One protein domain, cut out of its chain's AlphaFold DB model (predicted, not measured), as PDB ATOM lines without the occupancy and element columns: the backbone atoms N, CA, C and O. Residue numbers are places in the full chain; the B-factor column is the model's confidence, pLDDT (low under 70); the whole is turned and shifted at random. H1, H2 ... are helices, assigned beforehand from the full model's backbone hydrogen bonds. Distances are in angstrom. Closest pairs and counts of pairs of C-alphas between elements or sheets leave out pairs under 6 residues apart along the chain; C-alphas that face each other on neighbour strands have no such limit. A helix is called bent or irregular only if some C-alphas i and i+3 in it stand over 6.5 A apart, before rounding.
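Overview. This is residues 317 to 497 of the 497 residues of an uncharacterized protein of Deltaproteobacteria bacterium (UniProt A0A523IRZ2). Four long helices, H1b, H3, H4 and H6, stand in a loose four-sided ring, with H1b crossing H3, while the short helices H2 and H5 cover the end of the ring where H3 begins. Two arms stick out of this body: residues 317 to 328 of H1, and residues 482 to 497, which include most of H7. The printed part has 181 residues with seven named helices, H1 to H7 in that order, and no named strand; its class is all helix. It is loose, with a radius of gyration of the C-alphas of 19.7 A, and flat, spanning 57 by 57 by 24 A.

Arrangement. Start with H1, residues 317 to 355, assigned as one helix by its hydrogen bonds but bent: C-alphas 325 and 328 are 7.9 A apart, and the arms H1a, residues 317 to 325, and H1b, residues 328 to 355, stand at a steep tilt of 62 degrees. With residues 349 to 353 alone, H1b touches H2, residues 361 to 372; the closest C-alphas, of Asp 353 and Phe 361, are 5.9 A apart. H3, residues 384 to 415, touches H1b at a steep tilt of 46 degrees, opposite ways; look at Gly 338 and Gly 402, whose C-alphas, the closest, are 3.7 A apart. H3 is about perpendicular to H2, at 84 degrees, and touches it, the closest C-alphas being those of Gly 367 and Ala 386, 4.5 A apart. H3 and H4, residues 419 to 441, form a helical hairpin at a shallow tilt of 26 degrees, closest at the C-alphas of Val 412 and Pro 419, 5.6 A. H5, residues 445 to 449, touches H2, with the C-alphas of Met 366 and Val 445 closest at 6.9 A; it touches H4 only at the corner, and only just, with 3 pairs of C-alphas within 8 A. H6, residues 451 to 472, touches H1b at a shallow tilt of 34.5 degrees, only just short of steep, closest at the C-alphas of Gly 341 and Ala 461, 4.2 A. H4 and H6 are close but not clearly touching, and so are H6 and H7, residues 476 to 493. Every O i to N i+4 pair is within hydrogen-bond range in H1b, H2, H3, H4, H5, H6 and H7; in H1a it is 3 of 5.

Along the chain. Find C-alpha 317 at (38.366, 8.180, 7.588), where H1a begins. H1b measures 39.9 A from first to last C-alpha, H3 45.8 A, H4 31.7 A and H6 31.3 A. H7 measures 25.7 A and ends at C-alpha 493, at (51.155, 58.858, 16.473).

Size, cuts and confidence. The C-alphas of Leu 372 and Ser 497, the two farthest apart, are 65.3 A from each other. The printed part has no cut, and its one long link is H2 to H3, with 11 residues. The mean pLDDT of the printed part is 73.8; look for low values, under 70, at residues 317 to 331, 403 to 426 and 472 to 497, among others.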
ATOM      1  N   SER A 317      39.531   8.460   6.716       47.03
ATOM      2  CA  SER A 317      38.366   8.180   7.588       47.03
ATOM      3  C   SER A 317      37.895   9.405   8.394       47.03
ATOM      4  O   SER A 317      36.693   9.635   8.509       47.03
ATOM      5  N   ALA A 318      38.823  10.245   8.865       46.12
ATOM      6  CA  ALA A 318      38.525  11.474   9.609       46.12
ATOM      7  C   ALA A 318      37.991  12.623   8.729       46.12
ATOM      8  O   ALA A 318      37.157  13.410   9.174       46.12
ATOM      9  N   ALA A 319      38.421  12.727   7.465       47.84
ATOM     10  CA  ALA A 319      37.865  13.737   6.560       47.84
ATOM     11  C   ALA A 319      36.465  13.361   6.076       47.84
ATOM     12  O   ALA A 319      35.659  14.252   5.839       47.84
ATOM     13  N   ARG A 320      36.134  12.065   6.017       46.47
ATOM     14  CA  ARG A 320      34.776  11.597   5.714       46.47
ATOM     15  C   ARG A 320      33.740  12.087   6.738       46.47
ATOM     16  O   ARG A 320      32.617  12.400   6.350       46.47
ATOM     17  N   GLU A 321      34.111  12.186   8.018       46.00
ATOM     18  CA  GLU A 321      33.258  12.785   9.059       46.00
ATOM     19  C   GLU A 321      33.246  14.317   9.004       46.00
ATOM     20  O   GLU A 321      32.175  14.922   9.058       46.00
ATOM     21  N   LYS A 322      34.411  14.956   8.829       48.16
ATOM     22  CA  LYS A 322      34.528  16.425   8.789       48.16
ATOM     23  C   LYS A 322      33.812  17.042   7.573       48.16
ATOM     24  O   LYS A 322      33.156  18.071   7.705       48.16
ATOM     25  N   LEU A 323      33.861  16.378   6.413       48.00
ATOM     26  CA  LEU A 323      33.184  16.798   5.178       48.00
ATOM     27  C   LEU A 323      31.655  16.734   5.309       48.00
ATOM     28  O   LEU A 323      30.960  17.599   4.789       48.00
ATOM     29  N   LYS A 324      31.120  15.744   6.040       49.69
ATOM     30  CA  LYS A 324      29.679  15.654   6.324       49.69
ATOM     31  C   LYS A 324      29.189  16.770   7.249       49.69
ATOM     32  O   LYS A 324      28.056  17.209   7.089       49.69
ATOM     33  N   HIS A 325      30.016  17.212   8.197       47.00
ATOM     34  CA  HIS A 325      29.635  18.235   9.174       47.00
ATOM     35  C   HIS A 325      29.711  19.676   8.631       47.00
ATOM     36  O   HIS A 325      28.944  20.513   9.095       47.00
ATOM     37  N   ASN A 326      30.558  19.942   7.626       60.03
ATOM     38  CA  ASN A 326      30.815  21.290   7.087       60.03
ATOM     39  C   ASN A 326      30.239  21.543   5.679       60.03
ATOM     40  O   ASN A 326      30.496  22.592   5.095       60.03
ATOM     41  N   LEU A 327      29.481  20.605   5.097       62.78
ATOM     42  CA  LEU A 327      29.052  20.703   3.694       62.78
ATOM     43  C   LEU A 327      28.134  21.904   3.419       62.78
ATOM     44  O   LEU A 327      28.243  22.518   2.365       62.78
ATOM     45  N   ASN A 328      27.247  22.251   4.354       65.31
ATOM     46  CA  ASN A 328      26.320  23.372   4.172       65.31
ATOM     47  C   ASN A 328      27.048  24.722   4.194       65.31
ATOM     48  O   ASN A 328      26.807  25.542   3.311       65.31
ATOM     49  N   ASP A 329      27.964  24.916   5.144       67.31
ATOM     50  CA  ASP A 329      28.790  26.127   5.242       67.31
ATOM     51  C   ASP A 329      29.731  26.230   4.038       67.31
ATOM     52  O   ASP A 329      29.832  27.278   3.409       67.31
ATOM     53  N   PHE A 330      30.320  25.106   3.621       68.44
ATOM     54  CA  PHE A 330      31.146  25.040   2.422       68.44
ATOM     55  C   PHE A 330      30.376  25.418   1.152       68.44
ATOM     56  O   PHE A 330      30.856  26.227   0.361       68.44
ATOM     57  N   LEU A 331      29.189  24.842   0.933       66.19
ATOM     58  CA  LEU A 331      28.360  25.149  -0.236       66.19
ATOM     59  C   LEU A 331      27.898  26.608  -0.225       66.19
ATOM     60  O   LEU A 331      27.880  27.242  -1.278       66.19
ATOM     61  N   PHE A 332      27.567  27.138   0.953       72.88
ATOM     62  CA  PHE A 332      27.231  28.542   1.141       72.88
ATOM     63  C   PHE A 332      28.418  29.433   0.754       72.88
ATOM     64  O   PHE A 332      28.321  30.201  -0.202       72.88
ATOM     65  N   ASP A 333      29.570  29.275   1.401       72.62
ATOM     66  CA  ASP A 333      30.750  30.100   1.138       72.62
ATOM     67  C   ASP A 333      31.233  29.978  -0.312       72.62
ATOM     68  O   ASP A 333      31.596  30.975  -0.928       72.62
ATOM     69  N   SER A 334      31.183  28.781  -0.899       72.19
ATOM     70  CA  SER A 334      31.526  28.538  -2.308       72.19
ATOM     71  C   SER A 334      30.608  29.287  -3.274       72.19
ATOM     72  O   SER A 334      31.082  29.943  -4.204       72.19
ATOM     73  N   PHE A 335      29.292  29.201  -3.053       73.62
ATOM     74  CA  PHE A 335      28.297  29.849  -3.901       73.62
ATOM     75  C   PHE A 335      28.394  31.372  -3.805       73.62
ATOM     76  O   PHE A 335      28.414  32.054  -4.829       73.62
ATOM     77  N   TYR A 336      28.504  31.912  -2.590       76.94
ATOM     78  CA  TYR A 336      28.580  33.354  -2.384       76.94
ATOM     79  C   TYR A 336      29.932  33.926  -2.817       76.94
ATOM     80  O   TYR A 336      29.936  34.933  -3.519       76.94
ATOM     81  N   ALA A 337      31.065  33.287  -2.507       78.94
ATOM     82  CA  ALA A 337      32.372  33.757  -2.968       78.94
ATOM     83  C   ALA A 337      32.451  33.777  -4.502       78.94
ATOM     84  O   ALA A 337      32.836  34.791  -5.089       78.94
ATOM     85  N   GLY A 338      32.011  32.699  -5.162       78.62
ATOM     86  CA  GLY A 338      31.940  32.642  -6.621       78.62
ATOM     87  C   GLY A 338      30.964  33.667  -7.204       78.62
ATOM     88  O   GLY A 338      31.290  34.364  -8.164       78.62
ATOM     89  N   GLY A 339      29.791  33.816  -6.586       80.38
ATOM     90  CA  GLY A 339      28.773  34.784  -6.983       80.38
ATOM     91  C   GLY A 339      29.247  36.234  -6.874       80.38
ATOM     92  O   GLY A 339      29.053  36.999  -7.817       80.38
ATOM     93  N   PHE A 340      29.906  36.615  -5.776       81.62
ATOM     94  CA  PHE A 340      30.465  37.958  -5.595       81.62
ATOM     95  C   PHE A 340      31.574  38.243  -6.605       81.62
ATOM     96  O   PHE A 340      31.487  39.243  -7.319       81.62
ATOM     97  N   GLY A 341      32.557  37.344  -6.729       82.88
ATOM     98  CA  GLY A 341      33.646  37.501  -7.693       82.88
ATOM     99  C   GLY A 341      33.126  37.635  -9.126       82.88
ATOM    100  O   GLY A 341      33.421  38.618  -9.807       82.88
ATOM    101  N   GLY A 342      32.274  36.701  -9.563       83.06
ATOM    102  CA  GLY A 342      31.707  36.700 -10.912       83.06
ATOM    103  C   GLY A 342      30.824  37.912 -11.211       83.06
ATOM    104  O   GLY A 342      30.922  38.482 -12.301       83.06
ATOM    105  N   SER A 343      30.015  38.351 -10.242       86.44
ATOM    106  CA  SER A 343      29.141  39.521 -10.399       86.44
ATOM    107  C   SER A 343      29.929  40.824 -10.470       86.44
ATOM    108  O   SER A 343      29.583  41.692 -11.264       86.44
ATOM    109  N   VAL A 344      31.001  40.974  -9.686       91.44
ATOM    110  CA  VAL A 344      31.850  42.175  -9.727       91.44
ATOM    111  C   VAL A 344      32.549  42.308 -11.077       91.44
ATOM    112  O   VAL A 344      32.529  43.395 -11.652       91.44
ATOM    113  N   VAL A 345      33.084  41.210 -11.628       89.69
ATOM    114  CA  VAL A 345      33.656  41.208 -12.988       89.69
ATOM    115  C   VAL A 345      32.594  41.581 -14.021       89.69
ATOM    116  O   VAL A 345      32.825  42.463 -14.848       89.69
ATOM    117  N   ALA A 346      31.414  40.956 -13.954       87.88
ATOM    118  CA  ALA A 346      30.331  41.212 -14.899       87.88
ATOM    119  C   ALA A 346      29.847  42.671 -14.845       87.88
ATOM    120  O   ALA A 346      29.675  43.299 -15.886       87.88
ATOM    121  N   LEU A 347      29.673  43.236 -13.646       92.06
ATOM    122  CA  LEU A 347      29.257  44.628 -13.460       92.06
ATOM    123  C   LEU A 347      30.338  45.620 -13.892       92.06
ATOM    124  O   LEU A 347      30.010  46.649 -14.478       92.06
ATOM    125  N   PHE A 348      31.612  45.317 -13.632       95.06
ATOM    126  CA  PHE A 348      32.728  46.145 -14.080       95.06
ATOM    127  C   PHE A 348      32.755  46.248 -15.606       95.06
ATOM    128  O   PHE A 348      32.758  47.354 -16.145       95.06
ATOM    129  N   PHE A 349      32.708  45.114 -16.308       94.25
ATOM    130  CA  PHE A 349      32.700  45.125 -17.768       94.25
ATOM    131  C   PHE A 349      31.399  45.673 -18.346       94.25
ATOM    132  O   PHE A 349      31.459  46.405 -19.323       94.25
ATOM    133  N   LEU A 350      30.247  45.450 -17.706       94.06
ATOM    134  CA  LEU A 350      29.003  46.105 -18.107       94.06
ATOM    135  C   LEU A 350      29.108  47.635 -18.010       94.06
ATOM    136  O   LEU A 350      28.630  48.337 -18.894       94.06
ATOM    137  N   ALA A 351      29.737  48.166 -16.959       94.25
ATOM    138  CA  ALA A 351      29.947  49.604 -16.826       94.25
ATOM    139  C   ALA A 351      30.861  50.146 -17.935       94.25
ATOM    140  O   ALA A 351      30.543  51.170 -18.532       94.25
ATOM    141  N   ILE A 352      31.958  49.446 -18.239       95.12
ATOM    142  CA  ILE A 352      32.857  49.798 -19.348       95.12
ATOM    143  C   ILE A 352      32.118  49.761 -20.690       95.12
ATOM    144  O   ILE A 352      32.161  50.731 -21.436       95.12
ATOM    145  N   ASP A 353      31.384  48.687 -20.955       95.25
ATOM    146  CA  ASP A 353      30.586  48.492 -22.164       95.25
ATOM    147  C   ASP A 353      29.560  49.620 -22.356       95.25
ATOM    148  O   ASP A 353      29.396  50.151 -23.454       95.25
ATOM    149  N   LEU A 354      28.878  50.029 -21.281       95.19
ATOM    150  CA  LEU A 354      27.926  51.140 -21.312       95.19
ATOM    151  C   LEU A 354      28.611  52.491 -21.556       95.19
ATOM    152  O   LEU A 354      28.068  53.313 -22.291       95.19
ATOM    153  N   LEU A 355      29.789  52.722 -20.965       94.81
ATOM    154  CA  LEU A 355      30.584  53.936 -21.195       94.81
ATOM    155  C   LEU A 355      31.094  54.023 -22.637       94.81
ATOM    156  O   LEU A 355      31.109  55.109 -23.213       94.81
ATOM    157  N   ASP A 356      31.448  52.881 -23.225       91.62
ATOM    158  CA  ASP A 356      31.891  52.758 -24.615       91.62
ATOM    159  C   ASP A 356      30.693  52.731 -25.605       91.62
ATOM    160  O   ASP A 356      30.875  52.663 -26.821       91.62
ATOM    161  N   GLY A 357      29.451  52.833 -25.107       93.25
ATOM    162  CA  GLY A 357      28.222  52.911 -25.908       93.25
ATOM    163  C   GLY A 357      27.741  51.576 -26.487       93.25
ATOM    164  O   GLY A 357      26.834  51.562 -27.319       93.25
ATOM    165  N   GLN A 358      28.319  50.456 -26.052       92.44
ATOM    166  CA  GLN A 358      28.031  49.109 -26.538       92.44
ATOM    167  C   GLN A 358      27.699  48.166 -25.374       92.44
ATOM    168  O   GLN A 358      28.481  47.288 -25.021       92.44
ATOM    169  N   GLY A 359      26.524  48.338 -24.763       93.88
ATOM    170  CA  GLY A 359      26.091  47.492 -23.646       93.88
ATOM    171  C   GLY A 359      26.164  45.993 -23.972       93.88
ATOM    172  O   GLY A 359      25.652  45.561 -25.003       93.88
ATOM    173  N   PHE A 360      26.771  45.208 -23.072       94.31
ATOM    174  CA  PHE A 360      27.015  43.763 -23.210       94.31
ATOM    175  C   PHE A 360      27.999  43.355 -24.322       94.31
ATOM    176  O   PHE A 360      28.049  42.177 -24.692       94.31
ATOM    177  N   PHE A 361      28.805  44.278 -24.846       95.88
ATOM    178  CA  PHE A 361      29.837  43.944 -25.824       95.88
ATOM    179  C   PHE A 361      30.857  42.938 -25.293       95.88
ATOM    180  O   PHE A 361      31.162  41.974 -25.988       95.88
ATOM    181  N   THR A 362      31.339  43.089 -24.062       94.38
ATOM    182  CA  THR A 362      32.329  42.179 -23.480       94.38
ATOM    183  C   THR A 362      31.829  40.727 -23.408       94.38
ATOM    184  O   THR A 362      32.482  39.853 -23.985       94.38
ATOM    185  N   PRO A 363      30.674  40.411 -22.784       92.75
ATOM    186  CA  PRO A 363      30.167  39.038 -22.775       92.75
ATOM    187  C   PRO A 363      29.776  38.538 -24.177       92.75
ATOM    188  O   PRO A 363      29.888  37.344 -24.445       92.75
ATOM    189  N   SER A 364      29.377  39.430 -25.092       94.31
ATOM    190  CA  SER A 364      29.138  39.086 -26.501       94.31
ATOM    191  C   SER A 364      30.423  38.666 -27.216       94.31
ATOM    192  O   SER A 364      30.439  37.642 -27.897       94.31
ATOM    193  N   LEU A 365      31.502  39.435 -27.053       94.88
ATOM    194  CA  LEU A 365      32.827  39.164 -27.605       94.88
ATOM    195  C   LEU A 365      33.342  37.820 -27.107       94.88
ATOM    196  O   LEU A 365      33.682  36.955 -27.911       94.88
ATOM    197  N   MET A 366      33.339  37.625 -25.789       91.50
ATOM    198  CA  MET A 366      33.823  36.390 -25.180       91.50
ATOM    199  C   MET A 366      32.988  35.187 -25.629       91.50
ATOM    200  O   MET A 366      33.554  34.177 -26.032       91.50
ATOM    201  N   GLY A 367      31.656  35.301 -25.655       89.38
ATOM    202  CA  GLY A 367      30.789  34.229 -26.144       89.38
ATOM    203  C   GLY A 367      30.969  33.919 -27.632       89.38
ATOM    204  O   GLY A 367      30.937  32.757 -28.027       89.38
ATOM    205  N   SER A 368      31.196  34.939 -28.460       89.81
ATOM    206  CA  SER A 368      31.378  34.765 -29.907       89.81
ATOM    207  C   SER A 368      32.707  34.093 -30.231       89.81
ATOM    208  O   SER A 368      32.762  33.209 -31.083       89.81
ATOM    209  N   VAL A 369      33.770  34.463 -29.522       89.50
ATOM    210  CA  VAL A 369      35.077  33.823 -29.692       89.50
ATOM    211  C   VAL A 369      35.038  32.394 -29.149       89.50
ATOM    212  O   VAL A 369      35.447  31.464 -29.837       89.50
ATOM    213  N   LEU A 370      34.486  32.204 -27.947       83.94
ATOM    214  CA  LEU A 370      34.520  30.919 -27.251       83.94
ATOM    215  C   LEU A 370      33.591  29.859 -27.860       83.94
ATOM    216  O   LEU A 370      33.969  28.693 -27.921       83.94
ATOM    217  N   PHE A 371      32.380  30.238 -28.285       83.19
ATOM    218  CA  PHE A 371      31.368  29.281 -28.760       83.19
ATOM    219  C   PHE A 371      31.122  29.336 -30.262       83.19
ATOM    220  O   PHE A 371      30.716  28.332 -30.841       83.19
ATOM    221  N   LEU A 372      31.327  30.493 -30.894       83.62
ATOM    222  CA  LEU A 372      31.049  30.669 -32.323       83.62
ATOM    223  C   LEU A 372      32.326  30.646 -33.176       83.62
ATOM    224  O   LEU A 372      32.228  30.703 -34.399       83.62
ATOM    225  N   GLY A 373      33.510  30.569 -32.553       82.62
ATOM    226  CA  GLY A 373      34.798  30.520 -33.250       82.62
ATOM    227  C   GLY A 373      35.112  31.783 -34.057       82.62
ATOM    228  O   GLY A 373      35.907  31.739 -34.995       82.62
ATOM    229  N   VAL A 374      34.466  32.907 -33.735       90.50
ATOM    230  CA  VAL A 374      34.677  34.178 -34.436       90.50
ATOM    231  C   VAL A 374      35.979  34.802 -33.944       90.50
ATOM    232  O   VAL A 374      36.217  34.856 -32.741       90.50
ATOM    233  N   ALA A 375      36.819  35.302 -34.852       89.12
ATOM    234  CA  ALA A 375      38.021  36.043 -34.468       89.12
ATOM    235  C   ALA A 375      37.646  37.298 -33.660       89.12
ATOM    236  O   ALA A 375      36.706  38.010 -34.020       89.12
ATOM    237  N   ALA A 376      38.384  37.593 -32.588       90.69
ATOM    238  CA  ALA A 376      38.052  38.682 -31.668       90.69
ATOM    239  C   ALA A 376      37.952  40.053 -32.366       90.69
ATOM    240  O   ALA A 376      37.137  40.891 -31.986       90.69
ATOM    241  N   GLU A 377      38.748  40.277 -33.412       91.81
ATOM    242  CA  GLU A 377      38.769  41.513 -34.197       91.81
ATOM    243  C   GLU A 377      37.550  41.653 -35.118       91.81
ATOM    244  O   GLU A 377      37.189  42.768 -35.492       91.81
ATOM    245  N   ALA A 378      36.917  40.535 -35.480       91.88
ATOM    246  CA  ALA A 378      35.747  40.501 -36.353       91.88
ATOM    247  C   ALA A 378      34.432  40.747 -35.595       91.88
ATOM    248  O   ALA A 378      33.398  40.979 -36.221       91.88
ATOM    249  N   VAL A 379      34.448  40.711 -34.260       91.75
ATOM    250  CA  VAL A 379      33.260  40.993 -33.451       91.75
ATOM    251  C   VAL A 379      33.079  42.504 -33.318       91.75
ATOM    252  O   VAL A 379      33.776  43.169 -32.552       91.75
ATOM    253  N   THR A 380      32.121  43.050 -34.066       89.06
ATOM    254  CA  THR A 380      31.806  44.490 -34.069       89.06
ATOM    255  C   THR A 380      30.436  44.820 -33.487       89.06
ATOM    256  O   THR A 380      30.209  45.959 -33.084       89.06
ATOM    257  N   GLU A 381      29.526  43.847 -33.439       89.44
ATOM    258  CA  GLU A 381      28.150  44.016 -32.971       89.44
ATOM    259  C   GLU A 381      27.825  43.076 -31.806       89.44
ATOM    260  O   GLU A 381      28.430  42.014 -31.639       89.44
ATOM    261  N   VAL A 382      26.848  43.478 -30.990       93.69
ATOM    262  CA  VAL A 382      26.405  42.714 -29.820       93.69
ATOM    263  C   VAL A 382      25.477  41.582 -30.255       93.69
ATOM    264  O   VAL A 382      24.395  41.812 -30.793       93.69
ATOM    265  N   ASN A 383      25.868  40.347 -29.949       92.06
ATOM    266  CA  ASN A 383      25.068  39.146 -30.128       92.06
ATOM    267  C   ASN A 383      24.532  38.673 -28.770       92.06
ATOM    268  O   ASN A 383      25.242  38.058 -27.976       92.06
ATOM    269  N   LEU A 384      23.244  38.912 -28.517       91.00
ATOM    270  CA  LEU A 384      22.598  38.552 -27.249       91.00
ATOM    271  C   LEU A 384      22.567  37.037 -26.976       91.00
ATOM    272  O   LEU A 384      22.549  36.629 -25.815       91.00
ATOM    273  N   GLY A 385      22.601  36.197 -28.015       82.00
ATOM    274  CA  GLY A 385      22.732  34.747 -27.852       82.00
ATOM    275  C   GLY A 385      24.101  34.375 -27.282       82.00
ATOM    276  O   GLY A 385      24.183  33.645 -26.296       82.00
ATOM    277  N   ALA A 386      25.170  34.952 -27.834       86.00
ATOM    278  CA  ALA A 386      26.530  34.782 -27.319       86.00
ATOM    279  C   ALA A 386      26.670  35.305 -25.877       86.00
ATOM    280  O   ALA A 386      27.286  34.638 -25.047       86.00
ATOM    281  N   VAL A 387      26.029  36.439 -25.557       90.44
ATOM    282  CA  VAL A 387      25.959  36.982 -24.188       90.44
ATOM    283  C   VAL A 387      25.343  35.970 -23.223       90.44
ATOM    284  O   VAL A 387      25.877  35.767 -22.133       90.44
ATOM    285  N   ALA A 388      24.241  35.319 -23.604       79.12
ATOM    286  CA  ALA A 388      23.569  34.337 -22.756       79.12
ATOM    287  C   ALA A 388      24.439  33.094 -22.506       79.12
ATOM    288  O   ALA A 388      24.631  32.713 -21.349       79.12
ATOM    289  N   TYR A 389      25.020  32.510 -23.563       76.00
ATOM    290  CA  TYR A 389      25.922  31.359 -23.442       76.00
ATOM    291  C   TYR A 389      27.130  31.674 -22.563       76.00
ATOM    292  O   TYR A 389      27.443  30.925 -21.635       76.00
ATOM    293  N   PHE A 390      27.776  32.816 -22.811       85.94
ATOM    294  CA  PHE A 390      28.919  33.240 -22.018       85.94
ATOM    295  C   PHE A 390      28.540  33.481 -20.560       85.94
ATOM    296  O   PHE A 390      29.243  33.016 -19.672       85.94
ATOM    297  N   SER A 391      27.409  34.136 -20.295       82.38
ATOM    298  CA  SER A 391      26.964  34.411 -18.926       82.38
ATOM    299  C   SER A 391      26.739  33.123 -18.128       82.38
ATOM    300  O   SER A 391      27.154  33.044 -16.975       82.38
ATOM    301  N   MET A 392      26.145  32.090 -18.738       74.94
ATOM    302  CA  MET A 392      25.969  30.786 -18.086       74.94
ATOM    303  C   MET A 392      27.310  30.148 -17.708       74.94
ATOM    304  O   MET A 392      27.483  29.698 -16.574       74.94
ATOM    305  N   VAL A 393      28.267  30.135 -18.640       78.44
ATOM    306  CA  VAL A 393      29.594  29.550 -18.400       78.44
ATOM    307  C   VAL A 393      30.413  30.385 -17.421       78.44
ATOM    308  O   VAL A 393      31.084  29.814 -16.567       78.44
ATOM    309  N   HIS A 394      30.301  31.712 -17.466       82.38
ATOM    310  CA  HIS A 394      30.947  32.623 -16.521       82.38
ATOM    311  C   HIS A 394      30.501  32.340 -15.087       82.38
ATOM    312  O   HIS A 394      31.339  32.101 -14.224       82.38
ATOM    313  N   PHE A 395      29.192  32.257 -14.823       74.88
ATOM    314  CA  PHE A 395      28.702  31.939 -13.477       74.88
ATOM    315  C   PHE A 395      29.089  30.528 -13.018       74.88
ATOM    316  O   PHE A 395      29.442  30.350 -11.852       74.88
ATOM    317  N   ALA A 396      29.077  29.536 -13.914       70.94
ATOM    318  CA  ALA A 396      29.528  28.184 -13.587       70.94
ATOM    319  C   ALA A 396      31.030  28.148 -13.246       70.94
ATOM    320  O   ALA A 396      31.419  27.585 -12.222       70.94
ATOM    321  N   ALA A 397      31.868  28.801 -14.054       72.62
ATOM    322  CA  ALA A 397      33.305  28.906 -13.820       72.62
ATOM    323  C   ALA A 397      33.604  29.658 -12.515       72.62
ATOM    324  O   ALA A 397      34.398  29.191 -11.700       72.62
ATOM    325  N   CYS A 398      32.915  30.773 -12.262       78.19
ATOM    326  CA  CYS A 398      33.049  31.519 -11.016       78.19
ATOM    327  C   CYS A 398      32.599  30.709  -9.796       78.19
ATOM    328  O   CYS A 398      33.229  30.827  -8.751       78.19
ATOM    329  N   ALA A 399      31.575  29.858  -9.903       69.44
ATOM    330  CA  ALA A 399      31.179  28.967  -8.812       69.44
ATOM    331  C   ALA A 399      32.265  27.920  -8.498       69.44
ATOM    332  O   ALA A 399      32.551  27.666  -7.330       69.44
ATOM    333  N   VAL A 400      32.916  27.357  -9.522       68.19
ATOM    334  CA  VAL A 400      34.039  26.415  -9.349       68.19
ATOM    335  C   VAL A 400      35.255  27.104  -8.726       68.19
ATOM    336  O   VAL A 400      35.852  26.579  -7.781       68.19
ATOM    337  N   VAL A 401      35.611  28.298  -9.210       73.88
ATOM    338  CA  VAL A 401      36.692  29.108  -8.625       73.88
ATOM    339  C   VAL A 401      36.346  29.498  -7.189       73.88
ATOM    340  O   VAL A 401      37.178  29.338  -6.304       73.88
ATOM    341  N   GLY A 402      35.109  29.927  -6.934       71.19
ATOM    342  CA  GLY A 402      34.594  30.230  -5.602       71.19
ATOM    343  C   GLY A 402      34.742  29.048  -4.652       71.19
ATOM    344  O   GLY A 402      35.313  29.207  -3.581       71.19
ATOM    345  N   ALA A 403      34.341  27.848  -5.074       68.06
ATOM    346  CA  ALA A 403      34.517  26.629  -4.290       68.06
ATOM    347  C   ALA A 403      35.988  26.313  -4.000       68.06
ATOM    348  O   ALA A 403      36.348  25.977  -2.871       68.06
ATOM    349  N   SER A 404      36.850  26.472  -5.002       67.38
ATOM    350  CA  SER A 404      38.290  26.231  -4.872       67.38
ATOM    351  C   SER A 404      38.939  27.210  -3.892       67.38
ATOM    352  O   SER A 404      39.710  26.804  -3.024       67.38
ATOM    353  N   VAL A 405      38.587  28.497  -3.985       69.94
ATOM    354  CA  VAL A 405      39.070  29.543  -3.078       69.94
ATOM    355  C   VAL A 405      38.504  29.351  -1.673       69.94
ATOM    356  O   VAL A 405      39.247  29.509  -0.716       69.94
ATOM    357  N   THR A 406      37.241  28.951  -1.518       69.25
ATOM    358  CA  THR A 406      36.651  28.644  -0.207       69.25
ATOM    359  C   THR A 406      37.367  27.482   0.481       69.25
ATOM    360  O   THR A 406      37.702  27.593   1.659       69.25
ATOM    361  N   LEU A 407      37.660  26.388  -0.240       65.88
ATOM    362  CA  LEU A 407      38.461  25.280   0.304       65.88
ATOM    363  C   LEU A 407      39.830  25.769   0.773       65.88
ATOM    364  O   LEU A 407      40.292  25.397   1.853       65.88
ATOM    365  N   LEU A 408      40.461  26.613  -0.041       63.31
ATOM    366  CA  LEU A 408      41.768  27.173   0.248       63.31
ATOM    367  C   LEU A 408      41.719  28.079   1.485       63.31
ATOM    368  O   LEU A 408      42.494  27.878   2.409       63.31
ATOM    369  N   VAL A 409      40.800  29.042   1.539       63.50
ATOM    370  CA  VAL A 409      40.665  29.991   2.654       63.50
ATOM    371  C   VAL A 409      40.359  29.258   3.956       63.50
ATOM    372  O   VAL A 409      41.032  29.512   4.951       63.50
ATOM    373  N   HIS A 410      39.426  28.301   3.945       62.12
ATOM    374  CA  HIS A 410      39.065  27.542   5.141       62.12
ATOM    375  C   HIS A 410      40.257  26.751   5.707       62.12
ATOM    376  O   HIS A 410      40.476  26.728   6.918       62.12
ATOM    377  N   GLU A 411      41.076  26.138   4.851       54.94
ATOM    378  CA  GLU A 411      42.278  25.427   5.304       54.94
ATOM    379  C   GLU A 411      43.412  26.371   5.731       54.94
ATOM    380  O   GLU A 411      44.086  26.125   6.739       54.94
ATOM    381  N   VAL A 412      43.575  27.497   5.031       56.34
ATOM    382  CA  VAL A 412      44.558  28.534   5.359       56.34
ATOM    383  C   VAL A 412      44.260  29.171   6.717       56.34
ATOM    384  O   VAL A 412      45.184  29.370   7.513       56.34
ATOM    385  N   GLU A 413      42.996  29.461   7.018       57.00
ATOM    386  CA  GLU A 413      42.574  30.040   8.297       57.00
ATOM    387  C   GLU A 413      42.783  29.089   9.475       57.00
ATOM    388  O   GLU A 413      43.233  29.517  10.542       57.00
ATOM    389  N   LEU A 414      42.502  27.800   9.282       51.03
ATOM    390  CA  LEU A 414      42.621  26.805  10.343       51.03
ATOM    391  C   LEU A 414      44.078  26.489  10.707       51.03
ATOM    392  O   LEU A 414      44.352  26.081  11.840       51.03
ATOM    393  N   HIS A 415      45.023  26.653   9.775       47.34
ATOM    394  CA  HIS A 415      46.328  26.008   9.922       47.34
ATOM    395  C   HIS A 415      47.556  26.883   9.570       47.34
ATOM    396  O   HIS A 415      48.669  26.527   9.975       47.34
ATOM    397  N   SER A 416      47.409  28.037   8.894       47.28
ATOM    398  CA  SER A 416      48.549  28.858   8.431       47.28
ATOM    399  C   SER A 416      48.992  29.939   9.426       47.28
ATOM    400  O   SER A 416      48.193  30.646  10.036       47.28
ATOM    401  N   ARG A 417      50.315  30.137   9.548       48.94
ATOM    402  CA  ARG A 417      50.911  31.250  10.319       48.94
ATOM    403  C   ARG A 417      50.938  32.576   9.549       48.94
ATOM    404  O   ARG A 417      51.038  33.630  10.174       48.94
ATOM    405  N   HIS A 418      50.849  32.525   8.218       52.69
ATOM    406  CA  HIS A 418      50.908  33.688   7.325       52.69
ATOM    407  C   HIS A 418      49.817  33.607   6.242       52.69
ATOM    408  O   HIS A 418      50.133  33.520   5.055       52.69
ATOM    409  N   PRO A 419      48.530  33.645   6.633       56.47
ATOM    410  CA  PRO A 419      47.411  33.386   5.726       56.47
ATOM    411  C   PRO A 419      47.356  34.361   4.543       56.47
ATOM    412  O   PRO A 419      47.149  33.954   3.408       56.47
ATOM    413  N   VAL A 420      47.657  35.640   4.779       57.75
ATOM    414  CA  VAL A 420      47.627  36.681   3.738       57.75
ATOM    415  C   VAL A 420      48.691  36.463   2.659       57.75
ATOM    416  O   VAL A 420      48.399  36.604   1.477       57.75
ATOM    417  N   ALA A 421      49.921  36.105   3.040       52.38
ATOM    418  CA  ALA A 421      51.005  35.905   2.075       52.38
ATOM    419  C   ALA A 421      50.722  34.709   1.154       52.38
ATOM    420  O   ALA A 421      50.956  34.783  -0.049       52.38
ATOM    421  N   LEU A 422      50.171  33.633   1.716       56.16
ATOM    422  CA  LEU A 422      49.806  32.441   0.963       56.16
ATOM    423  C   LEU A 422      48.635  32.707   0.006       56.16
ATOM    424  O   LEU A 422      48.714  32.336  -1.160       56.16
ATOM    425  N   LEU A 423      47.600  33.421   0.460       62.34
ATOM    426  CA  LEU A 423      46.486  33.829  -0.401       62.34
ATOM    427  C   LEU A 423      46.947  34.727  -1.559       62.34
ATOM    428  O   LEU A 423      46.447  34.577  -2.667       62.34
ATOM    429  N   LEU A 424      47.935  35.602  -1.341       62.06
ATOM    430  CA  LEU A 424      48.521  36.424  -2.407       62.06
ATOM    431  C   LEU A 424      49.299  35.597  -3.437       62.06
ATOM    432  O   LEU A 424      49.184  35.858  -4.632       62.06
ATOM    433  N   VAL A 425      50.073  34.601  -2.997       59.47
ATOM    434  CA  VAL A 425      50.788  33.694  -3.911       59.47
ATOM    435  C   VAL A 425      49.798  32.871  -4.728       59.47
ATOM    436  O   VAL A 425      49.944  32.774  -5.942       59.47
ATOM    437  N   VAL A 426      48.764  32.319  -4.092       63.62
ATOM    438  CA  VAL A 426      47.744  31.541  -4.804       63.62
ATOM    439  C   VAL A 426      46.940  32.423  -5.755       63.62
ATOM    440  O   VAL A 426      46.701  32.013  -6.884       63.62
ATOM    441  N   PHE A 427      46.603  33.654  -5.363       70.25
ATOM    442  CA  PHE A 427      46.006  34.631  -6.272       70.25
ATOM    443  C   PHE A 427      46.902  34.897  -7.486       70.25
ATOM    444  O   PHE A 427      46.421  34.846  -8.609       70.25
ATOM    445  N   ALA A 428      48.207  35.107  -7.285       66.94
ATOM    446  CA  ALA A 428      49.143  35.314  -8.389       66.94
ATOM    447  C   ALA A 428      49.219  34.096  -9.325       66.94
ATOM    448  O   ALA A 428      49.250  34.262 -10.542       66.94
ATOM    449  N   ILE A 429      49.205  32.876  -8.779       65.94
ATOM    450  CA  ILE A 429      49.167  31.642  -9.576       65.94
ATOM    451  C   ILE A 429      47.861  31.561 -10.370       65.94
ATOM    452  O   ILE A 429      47.907  31.353 -11.578       65.94
ATOM    453  N   ILE A 430      46.710  31.761  -9.720       69.69
ATOM    454  CA  ILE A 430      45.392  31.747 -10.373       69.69
ATOM    455  C   ILE A 430      45.331  32.802 -11.478       69.69
ATOM    456  O   ILE A 430      44.819  32.508 -12.550       69.69
ATOM    457  N   GLU A 431      45.885  33.992 -11.256       74.69
ATOM    458  CA  GLU A 431      45.916  35.065 -12.249       74.69
ATOM    459  C   GLU A 431      46.776  34.689 -13.461       74.69
ATOM    460  O   GLU A 431      46.349  34.862 -14.599       74.69
ATOM    461  N   VAL A 432      47.966  34.121 -13.243       70.69
ATOM    462  CA  VAL A 432      48.831  33.647 -14.335       70.69
ATOM    463  C   VAL A 432      48.154  32.522 -15.117       70.69
ATOM    464  O   VAL A 432      48.151  32.552 -16.348       70.69
ATOM    465  N   VAL A 433      47.544  31.560 -14.419       68.06
ATOM    466  CA  VAL A 433      46.774  30.467 -15.030       68.06
ATOM    467  C   VAL A 433      45.613  31.037 -15.838       68.06
ATOM    468  O   VAL A 433      45.440  30.668 -16.994       68.06
ATOM    469  N   PHE A 434      44.847  31.964 -15.264       76.62
ATOM    470  CA  PHE A 434      43.728  32.619 -15.929       76.62
ATOM    471  C   PHE A 434      44.186  33.345 -17.192       76.62
ATOM    472  O   PHE A 434      43.598  33.136 -18.247       76.62
ATOM    473  N   LEU A 435      45.248  34.151 -17.120       72.88
ATOM    474  CA  LEU A 435      45.769  34.889 -18.270       72.88
ATOM    475  C   LEU A 435      46.267  33.948 -19.368       72.88
ATOM    476  O   LEU A 435      45.988  34.190 -20.544       72.88
ATOM    477  N   LEU A 436      46.960  32.868 -19.004       70.19
ATOM    478  CA  LEU A 436      47.419  31.854 -19.950       70.19
ATOM    479  C   LEU A 436      46.231  31.152 -20.618       70.19
ATOM    480  O   LEU A 436      46.124  31.151 -21.844       70.19
ATOM    481  N   VAL A 437      45.315  30.602 -19.818       68.88
ATOM    482  CA  VAL A 437      44.145  29.864 -20.306       68.88
ATOM    483  C   VAL A 437      43.248  30.771 -21.137       68.88
ATOM    484  O   VAL A 437      42.841  30.369 -22.217       68.88
ATOM    485  N   ALA A 438      42.980  32.003 -20.706       73.69
ATOM    486  CA  ALA A 438      42.165  32.949 -21.461       73.69
ATOM    487  C   ALA A 438      42.830  33.363 -22.783       73.69
ATOM    488  O   ALA A 438      42.136  33.479 -23.791       73.69
ATOM    489  N   SER A 439      44.158  33.528 -22.813       75.31
ATOM    490  CA  SER A 439      44.897  33.836 -24.050       75.31
ATOM    491  C   SER A 439      44.848  32.686 -25.055       75.31
ATOM    492  O   SER A 439      44.737  32.927 -26.254       75.31
ATOM    493  N   LEU A 440      44.920  31.444 -24.569       72.44
ATOM    494  CA  LEU A 440      44.819  30.246 -25.401       72.44
ATOM    495  C   LEU A 440      43.374  29.970 -25.832       72.44
ATOM    496  O   LEU A 440      43.136  29.563 -26.966       72.44
ATOM    497  N   ALA A 441      42.411  30.192 -24.935       73.44
ATOM    498  CA  ALA A 441      41.006  29.881 -25.155       73.44
ATOM    499  C   ALA A 441      40.286  30.875 -26.041       73.44
ATOM    500  O   ALA A 441      39.395  30.503 -26.801       73.44
ATOM    501  N   MET A 442      40.640  32.145 -25.902       83.50
ATOM    502  CA  MET A 442      40.000  33.234 -26.609       83.50
ATOM    503  C   MET A 442      41.076  34.144 -27.206       83.50
ATOM    504  O   MET A 442      41.287  35.262 -26.715       83.50
ATOM    505  N   PRO A 443      41.781  33.677 -28.257       82.69
ATOM    506  CA  PRO A 443      42.831  34.454 -28.899       82.69
ATOM    507  C   PRO A 443      42.326  35.847 -29.295       82.69
ATOM    508  O   PRO A 443      41.221  36.002 -29.809       82.69
ATOM    509  N   GLY A 444      43.123  36.877 -29.006       84.88
ATOM    510  CA  GLY A 444      42.797  38.273 -29.326       84.88
ATOM    511  C   GLY A 444      41.839  38.972 -28.347       84.88
ATOM    512  O   GLY A 444      41.834  40.201 -28.290       84.88
ATOM    513  N   VAL A 445      41.098  38.252 -27.492       89.62
ATOM    514  CA  VAL A 445      40.129  38.879 -26.567       89.62
ATOM    515  C   VAL A 445      40.803  39.766 -25.526       89.62
ATOM    516  O   VAL A 445      40.373  40.900 -25.330       89.62
ATOM    517  N   ILE A 446      41.889  39.315 -24.889       88.50
ATOM    518  CA  ILE A 446      42.620  40.143 -23.909       88.50
ATOM    519  C   ILE A 446      43.220  41.383 -24.580       88.50
ATOM    520  O   ILE A 446      43.211  42.465 -23.993       88.50
ATOM    521  N   ALA A 447      43.703  41.256 -25.820       87.69
ATOM    522  CA  ALA A 447      44.200  42.394 -26.586       87.69
ATOM    523  C   ALA A 447      43.074  43.395 -26.892       87.69
ATOM    524  O   ALA A 447      43.289  44.603 -26.813       87.69
ATOM    525  N   ARG A 448      41.863  42.898 -27.179       90.50
ATOM    526  CA  ARG A 448      40.694  43.727 -27.478       90.50
ATOM    527  C   ARG A 448      40.105  44.416 -26.250       90.50
ATOM    528  O   ARG A 448      39.761  45.592 -26.331       90.50
ATOM    529  N   LEU A 449      40.019  43.711 -25.124       90.31
ATOM    530  CA  LEU A 449      39.526  44.250 -23.851       90.31
ATOM    531  C   LEU A 449      40.575  45.115 -23.137       90.31
ATOM    532  O   LEU A 449      40.226  46.003 -22.366       90.31
ATOM    533  N   GLY A 450      41.857  44.875 -23.403       89.00
ATOM    534  CA  GLY A 450      42.980  45.533 -22.752       89.00
ATOM    535  C   GLY A 450      43.349  44.864 -21.427       89.00
ATOM    536  O   GLY A 450      42.563  44.826 -20.480       89.00
ATOM    537  N   ILE A 451      44.602  44.413 -21.325       84.56
ATOM    538  CA  ILE A 451      45.131  43.691 -20.155       84.56
ATOM    539  C   ILE A 451      44.960  44.457 -18.833       84.56
ATOM    540  O   ILE A 451      44.710  43.855 -17.794       84.56
ATOM    541  N   VAL A 452      45.024  45.792 -18.868       87.00
ATOM    542  CA  VAL A 452      44.829  46.636 -17.680       87.00
ATOM    543  C   VAL A 452      43.387  46.555 -17.170       87.00
ATOM    544  O   VAL A 452      43.181  46.449 -15.965       87.00
ATOM    545  N   ARG A 453      42.386  46.567 -18.064       89.81
ATOM    546  CA  ARG A 453      40.968  46.455 -17.673       89.81
ATOM    547  C   ARG A 453      40.692  45.079 -17.066       89.81
ATOM    548  O   ARG A 453      40.054  44.996 -16.022       89.81
ATOM    549  N   VAL A 454      41.240  44.027 -17.679       87.38
ATOM    550  CA  VAL A 454      41.160  42.647 -17.172       87.38
ATOM    551  C   VAL A 454      41.789  42.535 -15.778       87.38
ATOM    552  O   VAL A 454      41.133  42.069 -14.851       87.38
ATOM    553  N   GLY A 455      43.005  43.056 -15.592       82.50
ATOM    554  CA  GLY A 455      43.677  43.037 -14.291       82.50
ATOM    555  C   GLY A 455      42.915  43.806 -13.204       82.50
ATOM    556  O   GLY A 455      42.822  43.341 -12.070       82.50
ATOM    557  N   ILE A 456      42.307  44.955 -13.535       88.19
ATOM    558  CA  ILE A 456      41.451  45.699 -12.595       88.19
ATOM    559  C   ILE A 456      40.224  44.869 -12.202       88.19
ATOM    560  O   ILE A 456      39.912  44.783 -11.015       88.19
ATOM    561  N   ALA A 457      39.546  44.242 -13.167       88.62
ATOM    562  CA  ALA A 457      38.379  43.405 -12.898       88.62
ATOM    563  C   ALA A 457      38.721  42.246 -11.946       88.62
ATOM    564  O   ALA A 457      38.009  42.027 -10.964       88.62
ATOM    565  N   ASN A 458      39.845  41.567 -12.182       87.50
ATOM    566  CA  ASN A 458      40.301  40.450 -11.354       87.50
ATOM    567  C   ASN A 458      40.701  40.899  -9.940       87.50
ATOM    568  O   ASN A 458      40.338  40.245  -8.961       87.50
ATOM    569  N   LEU A 459      41.364  42.053  -9.800       86.25
ATOM    570  CA  LEU A 459      41.674  42.641  -8.490       86.25
ATOM    571  C   LEU A 459      40.409  43.031  -7.716       86.25
ATOM    572  O   LEU A 459      40.332  42.795  -6.509       86.25
ATOM    573  N   LEU A 460      39.407  43.602  -8.389       88.69
ATOM    574  CA  LEU A 460      38.117  43.923  -7.774       88.69
ATOM    575  C   LEU A 460      37.376  42.654  -7.340       88.69
ATOM    576  O   LEU A 460      36.835  42.613  -6.234       88.69
ATOM    577  N   ALA A 461      37.393  41.607  -8.166       86.19
ATOM    578  CA  ALA A 461      36.810  40.312  -7.837       86.19
ATOM    579  C   ALA A 461      37.479  39.705  -6.598       86.19
ATOM    580  O   ALA A 461      36.796  39.411  -5.615       86.19
ATOM    581  N   ALA A 462      38.811  39.622  -6.585       80.81
ATOM    582  CA  ALA A 462      39.571  39.121  -5.445       80.81
ATOM    583  C   ALA A 462      39.338  39.954  -4.177       80.81
ATOM    584  O   ALA A 462      39.134  39.395  -3.097       80.81
ATOM    585  N   GLY A 463      39.292  41.285  -4.299       83.31
ATOM    586  CA  GLY A 463      38.955  42.186  -3.198       83.31
ATOM    587  C   GLY A 463      37.545  41.947  -2.652       83.31
ATOM    588  O   GLY A 463      37.362  41.907  -1.436       83.31
ATOM    589  N   SER A 464      36.560  41.719  -3.525       85.00
ATOM    590  CA  SER A 464      35.178  41.435  -3.120       85.00
ATOM    591  C   SER A 464      35.031  40.086  -2.415       85.00
ATOM    592  O   SER A 464      34.364  40.004  -1.386       85.00
ATOM    593  N   MET A 465      35.718  39.050  -2.905       81.38
ATOM    594  CA  MET A 465      35.760  37.733  -2.272       81.38
ATOM    595  C   MET A 465      36.463  37.805  -0.917       81.38
ATOM    596  O   MET A 465      35.956  37.282   0.068       81.38
ATOM    597  N   THR A 466      37.585  38.524  -0.837       77.19
ATOM    598  CA  THR A 466      38.300  38.766   0.427       77.19
ATOM    599  C   THR A 466      37.401  39.467   1.441       77.19
ATOM    600  O   THR A 466      37.327  39.047   2.592       77.19
ATOM    601  N   LEU A 467      36.684  40.512   1.020       79.50
ATOM    602  CA  LEU A 467      35.733  41.214   1.875       79.50
ATOM    603  C   LEU A 467      34.599  40.289   2.332       79.50
ATOM    604  O   LEU A 467      34.245  40.319   3.506       79.50
ATOM    605  N   PHE A 468      34.064  39.452   1.439       81.06
ATOM    606  CA  PHE A 468      33.062  38.449   1.791       81.06
ATOM    607  C   PHE A 468      33.575  37.498   2.878       81.06
ATOM    608  O   PHE A 468      32.919  37.389   3.908       81.06
ATOM    609  N   PHE A 469      34.758  36.895   2.717       72.25
ATOM    610  CA  PHE A 469      35.329  35.993   3.726       72.25
ATOM    611  C   PHE A 469      35.578  36.691   5.068       72.25
ATOM    612  O   PHE A 469      35.233  36.154   6.118       72.25
ATOM    613  N   VAL A 470      36.094  37.926   5.044       69.38
ATOM    614  CA  VAL A 470      36.297  38.734   6.260       69.38
ATOM    615  C   VAL A 470      34.980  39.017   6.987       69.38
ATOM    616  O   VAL A 470      34.964  39.101   8.214       69.38
ATOM    617  N   LEU A 471      33.881  39.194   6.250       70.06
ATOM    618  CA  LEU A 471      32.566  39.488   6.817       70.06
ATOM    619  C   LEU A 471      31.778  38.226   7.204       70.06
ATOM    620  O   LEU A 471      30.953  38.298   8.115       70.06
ATOM    621  N   SER A 472      31.998  37.096   6.525       67.12
ATOM    622  CA  SER A 472      31.276  35.840   6.757       67.12
ATOM    623  C   SER A 472      31.878  34.998   7.886       67.12
ATOM    624  O   SER A 472      31.134  34.307   8.585       67.12
ATOM    625  N   HIS A 473      33.189  35.096   8.137       59.88
ATOM    626  CA  HIS A 473      33.861  34.360   9.214       59.88
ATOM    627  C   HIS A 473      33.908  35.169  10.532       59.88
ATOM    628  O   HIS A 473      34.479  36.255  10.626       59.88
ATOM    629  N   ARG A 474      33.258  34.628  11.578       52.44
ATOM    630  CA  ARG A 474      32.946  35.272  12.877       52.44
ATOM    631  C   ARG A 474      34.160  35.805  13.673       52.44
ATOM    632  O   ARG A 474      35.155  35.114  13.844       52.44
ATOM    633  N   GLU A 475      33.965  36.996  14.259       46.75
ATOM    634  CA  GLU A 475      34.651  37.708  15.372       46.75
ATOM    635  C   GLU A 475      36.198  37.733  15.458       46.75
ATOM    636  O   GLU A 475      36.769  38.816  15.598       46.75
ATOM    637  N   GLU A 476      36.917  36.615  15.352       49.09
ATOM    638  CA  GLU A 476      38.366  36.566  15.624       49.09
ATOM    639  C   GLU A 476      39.234  37.201  14.522       49.09
ATOM    640  O   GLU A 476      40.249  37.844  14.814       49.09
ATOM    641  N   ALA A 477      38.852  37.050  13.250       47.09
ATOM    642  CA  ALA A 477      39.546  37.692  12.129       47.09
ATOM    643  C   ALA A 477      39.386  39.222  12.181       47.09
ATOM    644  O   ALA A 477      40.346  39.967  11.959       47.09
ATOM    645  N   TRP A 478      38.199  39.690  12.577       47.16
ATOM    646  CA  TRP A 478      37.905  41.106  12.769       47.16
ATOM    647  C   TRP A 478      38.714  41.708  13.923       47.16
ATOM    648  O   TRP A 478      39.259  42.802  13.783       47.16
ATOM    649  N   GLU A 479      38.900  40.975  15.025       53.91
ATOM    650  CA  GLU A 479      39.775  41.402  16.125       53.91
ATOM    651  C   GLU A 479      41.261  41.436  15.725       53.91
ATOM    652  O   GLU A 479      41.979  42.377  16.072       53.91
ATOM    653  N   LYS A 480      41.739  40.489  14.903       54.84
ATOM    654  CA  LYS A 480      43.114  40.522  14.363       54.84
ATOM    655  C   LYS A 480      43.346  41.721  13.436       54.84
ATOM    656  O   LYS A 480      44.395  42.367  13.535       54.84
ATOM    657  N   ILE A 481      42.376  42.049  12.578       51.94
ATOM    658  CA  ILE A 481      42.436  43.206  11.671       51.94
ATOM    659  C   ILE A 481      42.348  44.518  12.460       51.94
ATOM    660  O   ILE A 481      43.189  45.397  12.257       51.94
ATOM    661  N   LYS A 482      41.428  44.636  13.427       53.66
ATOM    662  CA  LYS A 482      41.373  45.780  14.352       53.66
ATOM    663  C   LYS A 482      42.686  45.961  15.101       53.66
ATOM    664  O   LYS A 482      43.189  47.078  15.177       53.66
ATOM    665  N   HIS A 483      43.295  44.888  15.606       60.25
ATOM    666  CA  HIS A 483      44.587  44.962  16.289       60.25
ATOM    667  C   HIS A 483      45.748  45.342  15.361       60.25
ATOM    668  O   HIS A 483      46.698  45.994  15.802       60.25
ATOM    669  N   ALA A 484      45.720  44.950  14.087       58.25
ATOM    670  CA  ALA A 484      46.710  45.378  13.101       58.25
ATOM    671  C   ALA A 484      46.543  46.865  12.737       58.25
ATOM    672  O   ALA A 484      47.517  47.619  12.791       58.25
ATOM    673  N   ALA A 485      45.311  47.303  12.465       57.03
ATOM    674  CA  ALA A 485      44.975  48.699  12.186       57.03
ATOM    675  C   ALA A 485      45.275  49.610  13.388       57.03
ATOM    676  O   ALA A 485      45.846  50.688  13.229       57.03
ATOM    677  N   TRP A 486      44.991  49.143  14.606       64.94
ATOM    678  CA  TRP A 486      45.283  49.876  15.834       64.94
ATOM    679  C   TRP A 486      46.788  50.032  16.084       64.94
ATOM    680  O   TRP A 486      47.255  51.118  16.422       64.94
ATOM    681  N   ARG A 487      47.585  48.985  15.824       66.38
ATOM    682  CA  ARG A 487      49.056  49.059  15.899       66.38
ATOM    683  C   ARG A 487      49.663  50.002  14.858       66.38
ATOM    684  O   ARG A 487      50.657  50.662  15.152       66.38
ATOM    685  N   LEU A 488      49.077  50.087  13.666       62.94
ATOM    686  CA  LEU A 488      49.496  51.040  12.634       62.94
ATOM    687  C   LEU A 488      49.129  52.484  13.007       62.94
ATOM    688  O   LEU A 488      49.958  53.377  12.847       62.94
ATOM    689  N   ALA A 489      47.945  52.707  13.584       62.00
ATOM    690  CA  ALA A 489      47.522  54.020  14.071       62.00
ATOM    691  C   ALA A 489      48.394  54.532  15.237       62.00
ATOM    692  O   ALA A 489      48.745  55.713  15.276       62.00
ATOM    693  N   LEU A 490      48.809  53.645  16.149       58.91
ATOM    694  CA  LEU A 490      49.736  53.976  17.239       58.91
ATOM    695  C   LEU A 490      51.143  54.314  16.724       58.91
ATOM    696  O   LEU A 490      51.714  55.323  17.132       58.91
ATOM    697  N   ARG A 491      51.665  53.554  15.750       57.41
ATOM    698  CA  ARG A 491      52.951  53.864  15.091       57.41
ATOM    699  C   ARG A 491      52.927  55.168  14.290       57.41
ATOM    700  O   ARG A 491      53.975  55.785  14.113       57.41
ATOM    701  N   GLY A 492      51.760  55.587  13.801       55.19
ATOM    702  CA  GLY A 492      51.569  56.894  13.167       55.19
ATOM    703  C   GLY A 492      51.597  58.057  14.165       55.19
ATOM    704  O   GLY A 492      52.114  59.119  13.836       55.19
ATOM    705  N   ARG A 493      51.108  57.850  15.397       54.81
ATOM    706  CA  ARG A 493      51.155  58.858  16.473       54.81
ATOM    707  C   ARG A 493      52.554  59.060  17.053       54.81
ATOM    708  O   ARG A 493      52.918  60.197  17.309       54.81
ATOM    709  N   GLU A 494      53.343  57.999  17.201       54.00
ATOM    710  CA  GLU A 494      54.720  58.082  17.727       54.00
ATOM    711  C   GLU A 494      55.730  58.704  16.747       54.00
ATOM    712  O   GLU A 494      56.831  59.059  17.146       54.00
ATOM    713  N   ARG A 495      55.378  58.848  15.462       53.88
ATOM    714  CA  ARG A 495      56.209  59.539  14.454       53.88
ATOM    715  C   ARG A 495      55.803  60.998  14.213       53.88
ATOM    716  O   ARG A 495      56.421  61.656  13.383       53.88
ATOM    717  N   GLY A 496      54.746  61.469  14.878       54.19
ATOM    718  CA  GLY A 496      54.209  62.830  14.753       54.19
ATOM    719  C   GLY A 496      54.329  63.686  16.020       54.19
ATOM    720  O   GLY A 496      53.813  64.801  16.031       54.19
ATOM    721  N   SER A 497      54.975  63.168  17.069       46.53
ATOM    722  CA  SER A 497      55.476  63.908  18.241       46.53
ATOM    723  C   SER A 497      56.992  63.983  18.181       46.53
ATOM    724  O   SER A 497      57.548  64.986  18.670       46.53
TER     725      SER A 497